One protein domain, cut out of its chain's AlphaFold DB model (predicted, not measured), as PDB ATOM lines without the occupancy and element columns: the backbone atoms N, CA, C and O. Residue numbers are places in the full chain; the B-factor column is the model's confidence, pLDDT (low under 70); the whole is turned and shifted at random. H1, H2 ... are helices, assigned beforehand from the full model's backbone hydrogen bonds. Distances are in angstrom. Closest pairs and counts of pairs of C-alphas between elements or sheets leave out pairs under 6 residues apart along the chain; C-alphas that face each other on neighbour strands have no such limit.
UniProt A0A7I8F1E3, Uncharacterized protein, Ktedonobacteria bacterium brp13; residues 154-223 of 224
ATOM      1  N   PRO A 154     -32.430  50.299 -38.929       94.81
ATOM      2  CA  PRO A 154     -31.419  51.287 -39.271       94.81
ATOM      3  C   PRO A 154     -30.045  50.863 -38.757       94.81
ATOM      4  O   PRO A 154     -29.919  50.405 -37.620       94.81
ATOM      5  N   LYS A 155     -29.002  51.080 -39.568       92.25
ATOM      6  CA  LYS A 155     -27.636  50.583 -39.318       92.25
ATOM      7  C   LYS A 155     -27.157  50.803 -37.877       92.25
ATOM      8  O   LYS A 155     -26.638  49.874 -37.272       92.25
ATOM      9  N   GLY A 156     -27.368  51.994 -37.312       89.88
ATOM     10  CA  GLY A 156     -26.951  52.307 -35.938       89.88
ATOM     11  C   GLY A 156     -27.689  51.504 -34.859       89.88
ATOM     12  O   GLY A 156     -27.064  51.037 -33.915       89.88
ATOM     13  N   GLN A 157     -29.000  51.300 -35.015       92.19
ATOM     14  CA  GLN A 157     -29.816  50.515 -34.078       92.19
ATOM     15  C   GLN A 157     -29.498  49.024 -34.191       92.19
ATOM     16  O   GLN A 157     -29.305  48.361 -33.178       92.19
ATOM     17  N   LYS A 158     -29.374  48.528 -35.429       93.81
ATOM     18  CA  LYS A 158     -28.986  47.148 -35.722       93.81
ATOM     19  C   LYS A 158     -27.638  46.798 -35.096       93.81
ATOM     20  O   LYS A 158     -27.541  45.820 -34.370       93.81
ATOM     21  N   VAL A 159     -26.617  47.625 -35.328       93.06
ATOM     22  CA  VAL A 159     -25.274  47.413 -34.764       93.06
ATOM     23  C   VAL A 159     -25.313  47.442 -33.237       93.06
ATOM     24  O   VAL A 159     -24.738  46.555 -32.618       93.06
ATOM     25  N   ALA A 160     -25.998  48.413 -32.627       91.50
ATOM     26  CA  ALA A 160     -26.072  48.512 -31.170       91.50
ATOM     27  C   ALA A 160     -26.766  47.296 -30.532       91.50
ATOM     28  O   ALA A 160     -26.316  46.816 -29.496       91.50
ATOM     29  N   LEU A 161     -27.832  46.790 -31.159       92.94
ATOM     30  CA  LEU A 161     -28.545  45.597 -30.708       92.94
ATOM     31  C   LEU A 161     -27.704  44.327 -30.878       92.94
ATOM     32  O   LEU A 161     -27.523  43.589 -29.920       92.94
ATOM     33  N   LEU A 162     -27.147  44.091 -32.069       93.75
ATOM     34  CA  LEU A 162     -26.350  42.892 -32.344       93.75
ATOM     35  C   LEU A 162     -25.055  42.860 -31.528       93.75
ATOM     36  O   LEU A 162     -24.640  41.793 -31.107       93.75
ATOM     37  N   THR A 163     -24.447  44.017 -31.246       91.44
ATOM     38  CA  THR A 163     -23.273  44.095 -30.358       91.44
ATOM     39  C   THR A 163     -23.634  43.730 -28.921       91.44
ATOM     40  O   THR A 163     -22.854  43.095 -28.221       91.44
ATOM     41  N   ASP A 164     -24.815  44.141 -28.458       90.62
ATOM     42  CA  ASP A 164     -25.306  43.782 -27.129       90.62
ATOM     43  C   ASP A 164     -25.552  42.276 -27.021       90.62
ATOM     44  O   ASP A 164     -25.040  41.645 -26.101       90.62
ATOM     45  N   LEU A 165     -26.247  41.704 -28.009       89.75
ATOM     46  CA  LEU A 165     -26.511  40.268 -28.095       89.75
ATOM     47  C   LEU A 165     -25.209  39.465 -28.190       89.75
ATOM     48  O   LEU A 165     -24.982  38.587 -27.369       89.75
ATOM     49  N   ALA A 166     -24.293  39.826 -29.093       89.88
ATOM     50  CA  ALA A 166     -23.005  39.148 -29.260       89.88
ATOM     51  C   ALA A 166     -22.124  39.157 -27.999       89.88
ATOM     52  O   ALA A 166     -21.278  38.285 -27.831       89.88
ATOM     53  N   ASN A 167     -22.298  40.150 -27.123       87.44
ATOM     54  CA  ASN A 167     -21.572  40.237 -25.856       87.44
ATOM     55  C   ASN A 167     -22.256  39.476 -24.709       87.44
ATOM     56  O   ASN A 167     -21.621  39.249 -23.680       87.44
ATOM     57  N   MET A 168     -23.539  39.138 -24.849       83.69
ATOM     58  CA  MET A 168     -24.301  38.347 -23.877       83.69
ATOM     59  C   MET A 168     -24.361  36.863 -24.248       83.69
ATOM     60  O   MET A 168     -24.581  36.034 -23.370       83.69
ATOM     61  N   THR A 169     -24.187  36.540 -25.528       80.56
ATOM     62  CA  THR A 169     -24.228  35.175 -26.043       80.56
ATOM     63  C   THR A 169     -22.852  34.520 -25.978       80.56
ATOM     64  O   THR A 169     -21.838  35.124 -26.340       80.56
ATOM     65  N   ASP A 170     -22.825  33.265 -25.540       80.19
ATOM     66  CA  ASP A 170     -21.632  32.429 -25.595       80.19
ATOM     67  C   ASP A 170     -21.459  31.836 -27.001       80.19
ATOM     68  O   ASP A 170     -21.971  30.764 -27.311       80.19
ATOM     69  N   LEU A 171     -20.757  32.576 -27.862       79.88
ATOM     70  CA  LEU A 171     -20.475  32.168 -29.245       79.88
ATOM     71  C   LEU A 171     -19.424  31.049 -29.355       79.88
ATOM     72  O   LEU A 171     -19.138  30.612 -30.465       79.88
ATOM     73  N   ASP A 172     -18.806  30.638 -28.244       76.75
ATOM     74  CA  ASP A 172     -17.719  29.653 -28.232       76.75
ATOM     75  C   ASP A 172     -18.246  28.215 -27.994       76.75
ATOM     76  O   ASP A 172     -17.469  27.271 -27.850       76.75
ATOM     77  N   SER A 173     -19.575  28.043 -27.972       74.56
ATOM     78  CA  SER A 173     -20.257  26.750 -27.841       74.56
ATOM     79  C   SER A 173     -20.192  25.915 -29.131       74.56
ATOM     80  O   SER A 173     -20.219  26.453 -30.235       74.56
ATOM     81  N   GLU A 174     -20.140  24.582 -28.998       73.69
ATOM     82  CA  GLU A 174     -20.053  23.647 -30.140       73.69
ATOM     83  C   GLU A 174     -21.311  23.646 -31.029       73.69
ATOM     84  O   GLU A 174     -21.217  23.377 -32.228       73.69
ATOM     85  N   GLU A 175     -22.479  23.976 -30.468       80.50
ATOM     86  CA  GLU A 175     -23.743  24.065 -31.200       80.50
ATOM     87  C   GLU A 175     -24.244  25.518 -31.259       80.50
ATOM     88  O   GLU A 175     -24.404  26.149 -30.208       80.50
ATOM     89  N   PRO A 176     -24.528  26.062 -32.461       80.56
ATOM     90  CA  PRO A 176     -25.003  27.431 -32.601       80.56
ATOM     91  C   PRO A 176     -26.414  27.580 -32.035       80.56
ATOM     92  O   PRO A 176     -27.301  26.760 -32.296       80.56
ATOM     93  N   SER A 177     -26.653  28.666 -31.302       84.69
ATOM     94  CA  SER A 177     -27.963  28.931 -30.701       84.69
ATOM     95  C   SER A 177     -29.053  29.154 -31.764       84.69
ATOM     96  O   SER A 177     -28.771  29.594 -32.879       84.69
ATOM     97  N   LEU A 178     -30.331  28.917 -31.432       85.44
ATOM     98  CA  LEU A 178     -31.455  29.182 -32.356       85.44
ATOM     99  C   LEU A 178     -31.445  30.627 -32.885       85.44
ATOM    100  O   LEU A 178     -31.752  30.882 -34.049       85.44
ATOM    101  N   LEU A 179     -31.044  31.577 -32.035       86.75
ATOM    102  CA  LEU A 179     -30.887  32.978 -32.411       86.75
ATOM    103  C   LEU A 179     -29.782  33.170 -33.459       86.75
ATOM    104  O   LEU A 179     -29.990  33.898 -34.427       86.75
ATOM    105  N   GLU A 180     -28.624  32.529 -33.287       88.56
ATOM    106  CA  GLU A 180     -27.530  32.574 -34.264       88.56
ATOM    107  C   GLU A 180     -27.935  31.954 -35.597       88.56
ATOM    108  O   GLU A 180     -27.670  32.540 -36.645       88.56
ATOM    109  N   GLN A 181     -28.620  30.811 -35.562       90.31
ATOM    110  CA  GLN A 181     -29.106  30.145 -36.767       90.31
ATOM    111  C   GLN A 181     -30.077  31.048 -37.539       90.31
ATOM    112  O   GLN A 181     -29.883  31.295 -38.731       90.31
ATOM    113  N   ALA A 182     -31.070  31.627 -36.859       89.94
ATOM    114  CA  ALA A 182     -32.042  32.512 -37.494       89.94
ATOM    115  C   ALA A 182     -31.420  33.814 -38.027       89.94
ATOM    116  O   ALA A 182     -31.778  34.267 -39.117       89.94
ATOM    117  N   LEU A 183     -30.468  34.407 -37.298       92.12
ATOM    118  CA  LEU A 183     -29.719  35.577 -37.766       92.12
ATOM    119  C   LEU A 183     -28.855  35.239 -38.991       92.12
ATOM    120  O   LEU A 183     -28.839  36.001 -39.959       92.12
ATOM    121  N   SER A 184     -28.212  34.070 -39.002       92.62
ATOM    122  CA  SER A 184     -27.416  33.592 -40.136       92.62
ATOM    123  C   SER A 184     -28.272  33.418 -41.396       92.62
ATOM    124  O   SER A 184     -27.880  33.871 -42.474       92.62
ATOM    125  N   CYS A 185     -29.493  32.886 -41.260       91.56
ATOM    126  CA  CYS A 185     -30.458  32.754 -42.360       91.56
ATOM    127  C   CYS A 185     -30.838  34.093 -43.015       91.56
ATOM    128  O   CYS A 185     -31.165  34.125 -44.201       91.56
ATOM    129  N   VAL A 186     -30.772  35.206 -42.278       92.38
ATOM    130  CA  VAL A 186     -31.007  36.564 -42.811       92.38
ATOM    131  C   VAL A 186     -29.708  37.313 -43.144       92.38
ATOM    132  O   VAL A 186     -29.727  38.522 -43.385       92.38
ATOM    133  N   GLY A 187     -28.573  36.609 -43.176       92.06
ATOM    134  CA  GLY A 187     -27.265  37.157 -43.540       92.06
ATOM    135  C   GLY A 187     -26.594  37.986 -42.442       92.06
ATOM    136  O   GLY A 187     -25.754  38.832 -42.747       92.06
ATOM    137  N   LEU A 188     -26.964  37.785 -41.175       92.12
ATOM    138  CA  LEU A 188     -26.368  38.455 -40.019       92.12
ATOM    139  C   LEU A 188     -25.548  37.456 -39.197       92.12
ATOM    140  O   LEU A 188     -26.104  36.583 -38.541       92.12
ATOM    141  N   GLN A 189     -24.226  37.615 -39.190       93.12
ATOM    142  CA  GLN A 189     -23.334  36.801 -38.362       93.12
ATOM    143  C   GLN A 189     -23.075  37.501 -37.028       93.12
ATOM    144  O   GLN A 189     -22.521  38.600 -37.001       93.12
ATOM    145  N   LEU A 190     -23.484  36.891 -35.911       89.69
ATOM    146  CA  LEU A 190     -23.401  37.520 -34.585       89.69
ATOM    147  C   LEU A 190     -21.945  37.759 -34.141       89.69
ATOM    148  O   LEU A 190     -21.648  38.759 -33.486       89.69
ATOM    149  N   SER A 191     -21.023  36.904 -34.593       89.19
ATOM    150  CA  SER A 191     -19.573  37.022 -34.392       89.19
ATOM    151  C   SER A 191     -18.994  38.356 -34.867       89.19
ATOM    152  O   SER A 191     -18.120  38.914 -34.206       89.19
ATOM    153  N   ASP A 192     -19.524  38.928 -35.953       91.81
ATOM    154  CA  ASP A 192     -19.035  40.186 -36.542       91.81
ATOM    155  C   ASP A 192     -19.285  41.407 -35.633       91.81
ATOM    156  O   ASP A 192     -18.721  42.499 -35.820       91.81
ATOM    157  N   TYR A 193     -20.151  41.226 -34.633       91.38
ATOM    158  CA  TYR A 193     -20.589  42.252 -33.696       91.38
ATOM    159  C   TYR A 193     -20.007  42.074 -32.287       91.38
ATOM    160  O   TYR A 193     -20.211  42.962 -31.459       91.38
ATOM    161  N   LYS A 194     -19.238  41.009 -32.005       88.75
ATOM    162  CA  LYS A 194     -18.566  40.823 -30.704       88.75
ATOM    163  C   LYS A 194     -17.492  41.900 -30.542       88.75
ATOM    164  O   LYS A 194     -16.473  41.902 -31.233       88.75
ATOM    165  N   ARG A 195     -17.753  42.883 -29.675       87.38
ATOM    166  CA  ARG A 195     -16.881  44.054 -29.489       87.38
ATOM    167  C   ARG A 195     -16.850  44.485 -28.031       87.38
ATOM    168  O   ARG A 195     -17.909  44.569 -27.405       87.38
ATOM    169  N   PRO A 196     -15.671  44.856 -27.504       84.06
ATOM    170  CA  PRO A 196     -15.577  45.414 -26.167       84.06
ATOM    171  C   PRO A 196     -16.370  46.721 -26.075       84.06
ATOM    172  O   PRO A 196     -16.448  47.507 -27.023       84.06
ATOM    173  N   ARG A 197     -16.968  46.956 -24.907       78.50
ATOM    174  CA  ARG A 197     -17.781  48.147 -24.661       78.50
ATOM    175  C   ARG A 197     -16.911  49.416 -24.716       78.50
ATOM    176  O   ARG A 197     -15.815  49.399 -24.153       78.50
ATOM    177  N   PRO A 198     -17.383  50.525 -25.320       82.19
ATOM    178  CA  PRO A 198     -16.620  51.770 -25.364       82.19
ATOM    179  C   PRO A 198     -16.269  52.282 -23.962       82.19
ATOM    180  O   PRO A 198     -17.128  52.322 -23.075       82.19
ATOM    181  N   ALA A 199     -15.012  52.694 -23.778       79.69
ATOM    182  CA  ALA A 199     -14.525  53.269 -22.524       79.69
ATOM    183  C   ALA A 199     -14.989  54.723 -22.324       79.69
ATOM    184  O   ALA A 199     -15.176  55.167 -21.191       79.69
ATOM    185  N   ASP A 200     -15.203  55.455 -23.420       90.62
ATOM    186  CA  ASP A 200     -15.636  56.848 -23.382       90.62
ATOM    187  C   ASP A 200     -17.122  56.973 -22.954       90.62
ATOM    188  O   ASP A 200     -18.007  56.338 -23.542       90.62
ATOM    189  N   PRO A 201     -17.442  57.795 -21.935       83.94
ATOM    190  CA  PRO A 201     -18.812  57.970 -21.460       83.94
ATOM    191  C   PRO A 201     -19.792  58.507 -22.510       83.94
ATOM    192  O   PRO A 201     -20.964  58.118 -22.480       83.94
ATOM    193  N   ALA A 202     -19.349  59.380 -23.421       85.19
ATOM    194  CA  ALA A 202     -20.229  60.016 -24.402       85.19
ATOM    195  C   ALA A 202     -20.688  59.022 -25.482       85.19
ATOM    196  O   ALA A 202     -21.888  58.889 -25.752       85.19
ATOM    197  N   THR A 203     -19.750  58.260 -26.043       84.56
ATOM    198  CA  THR A 203     -20.035  57.155 -26.975       84.56
ATOM    199  C   THR A 203     -20.885  56.068 -26.324       84.56
ATOM    200  O   THR A 203     -21.897  55.657 -26.892       84.56
ATOM    201  N   ARG A 204     -20.583  55.689 -25.077       84.62
ATOM    202  CA  ARG A 204     -21.392  54.729 -24.311       84.62
ATOM    203  C   ARG A 204     -22.838  55.196 -24.106       84.62
ATOM    204  O   ARG A 204     -23.756  54.378 -24.169       84.62
ATOM    205  N   GLY A 205     -23.050  56.489 -23.856       83.19
ATOM    206  CA  GLY A 205     -24.387  57.075 -23.737       83.19
ATOM    207  C   GLY A 205     -25.179  56.987 -25.044       83.19
ATOM    208  O   GLY A 205     -26.345  56.588 -25.042       83.19
ATOM    209  N   ARG A 206     -24.525  57.286 -26.173       87.81
ATOM    210  CA  ARG A 206     -25.126  57.180 -27.509       87.81
ATOM    211  C   ARG A 206     -25.510  55.739 -27.856       87.81
ATOM    212  O   ARG A 206     -26.627  55.508 -28.319       87.81
ATOM    213  N   ASP A 207     -24.634  54.778 -27.577       86.69
ATOM    214  CA  ASP A 207     -24.891  53.356 -27.836       86.69
ATOM    215  C   ASP A 207     -26.030  52.815 -26.966       86.69
ATOM    216  O   ASP A 207     -26.907  52.103 -27.456       86.69
ATOM    217  N   ALA A 208     -26.085  53.208 -25.688       87.06
ATOM    218  CA  ALA A 208     -27.179  52.828 -24.797       87.06
ATOM    219  C   ALA A 208     -28.537  53.360 -25.287       87.06
ATOM    220  O   ALA A 208     -29.537  52.638 -25.217       87.06
ATOM    221  N   ALA A 209     -28.574  54.588 -25.817       90.69
ATOM    222  CA  ALA A 209     -29.777  55.165 -26.409       90.69
ATOM    223  C   ALA A 209     -30.205  54.407 -27.677       90.69
ATOM    224  O   ALA A 209     -31.371  54.025 -27.793       90.69
ATOM    225  N   LEU A 210     -29.271  54.123 -28.593       91.06
ATOM    226  CA  LEU A 210     -29.542  53.352 -29.814       91.06
ATOM    227  C   LEU A 210     -30.060  51.948 -29.500       91.06
ATOM    228  O   LEU A 210     -31.039  51.512 -30.103       91.06
ATOM    229  N   ARG A 211     -29.460  51.276 -28.515       91.00
ATOM    230  CA  ARG A 211     -29.895  49.966 -28.028       91.00
ATOM    231  C   ARG A 211     -31.293  50.018 -27.409       91.00
ATOM    232  O   ARG A 211     -32.130  49.178 -27.719       91.00
ATOM    233  N   SER A 212     -31.575  51.015 -26.564       91.75
ATOM    234  CA  SER A 212     -32.904  51.200 -25.963       91.75
ATOM    235  C   SER A 212     -33.984  51.390 -27.033       91.75
ATOM    236  O   SER A 212     -35.047  50.774 -26.963       91.75
ATOM    237  N   ILE A 213     -33.698  52.198 -28.058       92.81
ATOM    238  CA  ILE A 213     -34.602  52.403 -29.196       92.81
ATOM    239  C   ILE A 213     -34.771  51.105 -29.993       92.81
ATOM    240  O   ILE A 213     -35.900  50.761 -30.336       92.81
ATOM    241  N   ALA A 214     -33.685  50.368 -30.246       90.00
ATOM    242  CA  ALA A 214     -33.722  49.107 -30.979       90.00
ATOM    243  C   ALA A 214     -34.602  48.058 -30.277       90.00
ATOM    244  O   ALA A 214     -35.481  47.490 -30.918       90.00
ATOM    245  N   TYR A 215     -34.451  47.860 -28.962       91.00
ATOM    246  CA  TYR A 215     -35.304  46.933 -28.205       91.00
ATOM    247  C   TYR A 215     -36.769  47.378 -28.160       91.00
ATOM    248  O   TYR A 215     -37.666  46.545 -28.272       91.00
ATOM    249  N   LYS A 216     -37.042  48.686 -28.030       90.12
ATOM    250  CA  LYS A 216     -38.420  49.206 -28.089       90.12
ATOM    251  C   LYS A 216     -39.061  48.959 -29.452       90.12
ATOM    252  O   LYS A 216     -40.221  48.566 -29.502       90.12
ATOM    253  N   ARG A 217     -38.309  49.172 -30.534       90.81
ATOM    254  CA  ARG A 217     -38.764  48.877 -31.895       90.81
ATOM    255  C   ARG A 217     -39.013  47.385 -32.063       90.81
ATOM    256  O   ARG A 217     -40.093  47.020 -32.493       90.81
ATOM    257  N   LEU A 218     -38.075  46.539 -31.643       89.25
ATOM    258  CA  LEU A 218     -38.226  45.086 -31.730       89.25
ATOM    259  C   LEU A 218     -39.468  44.599 -30.985       89.25
ATOM    260  O   LEU A 218     -40.237  43.813 -31.518       89.25
ATOM    261  N   LYS A 219     -39.716  45.127 -29.783       87.31
ATOM    262  CA  LYS A 219     -40.938  44.831 -29.033       87.31
ATOM    263  C   LYS A 219     -42.205  45.213 -29.807       87.31
ATOM    264  O   LYS A 219     -43.190  44.499 -29.699       87.31
ATOM    265  N   HIS A 220     -42.197  46.327 -30.538       86.06
ATOM    266  CA  HIS A 220     -43.354  46.767 -31.319       86.06
ATOM    267  C   HIS A 220     -43.580  45.904 -32.569       86.06
ATOM    268  O   HIS A 220     -44.715  45.552 -32.851       86.06
ATOM    269  N   GLU A 221     -42.509  45.517 -33.267       84.50
ATOM    270  CA  GLU A 221     -42.573  44.674 -34.475       84.50
ATOM    271  C   GLU A 221     -43.010  43.227 -34.177       84.50
ATOM    272  O   GLU A 221     -43.539  42.548 -35.049       84.50
ATOM    273  N   ILE A 222     -42.776  42.741 -32.952       79.81
ATOM    274  CA  ILE A 222     -43.037  41.346 -32.543       79.81
ATOM    275  C   ILE A 222     -44.304  41.219 -31.674       79.81
ATOM    276  O   ILE A 222     -44.678  40.118 -31.275       79.81
ATOM    277  N   GLN A 223     -44.995  42.325 -31.374       62.88
ATOM    278  CA  GLN A 223     -46.308  42.275 -30.726       62.88
ATOM    279  C   GLN A 223     -47.357  41.726 -31.706       62.88
ATOM    280  O   GLN A 223     -47.926  42.475 -32.497       62.88
TER     281      GLN A 223
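This is residues 154 to 223 of the 224 residues of an uncharacterized protein of Ktedonobacteria bacterium brp13 (UniProt A0A7I8F1E3). The first half of H1 packs crosswise on the middle of the long helix H4, while short H3 packs on H1, and H2 lies at the far end from the start of H4. Residues 199 to 205 stick out. The printed part has 70 residues with four named helices, H1 to H4 in order, and no named strand: all helix, compact with a radius of gyration of the C-alphas of 12.8 A, flat, spanning 36 by 31 by 17 A.

H1, residues 155 to 168, begins at C-alpha (-27.636, 50.583, -39.318) and is 20.0 A long. H2 is residues 178 to 185; H3 is residues 190 to 193. H4, residues 201 to 221, is 30.2 A long and ends at C-alpha (-42.573, 44.674, -34.475).

H1 touches H4, about perpendicular at 85 degrees, the closest C-alphas being Gln 157 and Leu 210, 5.1 A; H4 does so with residues 207 to 215 alone. H1 touches H3, closest at C-alphas Thr 163 and Tyr 193, 4.7 A. H2 and H3 only just touch, with 3 pairs of C-alphas within 8 A, only at the corner; the closest are Glu 180 and Leu 190, 6.5 A. H2 and H4 are apart. In H1, H2 and H4 every O i to N i+4 pair is within hydrogen-bond range; H3 is too short for one.

The C-alphas farthest apart, Glu 174 and Ala 202, are 36.8 A apart. The printed part has no cut and no long link. Residue 223 has pLDDT under 70.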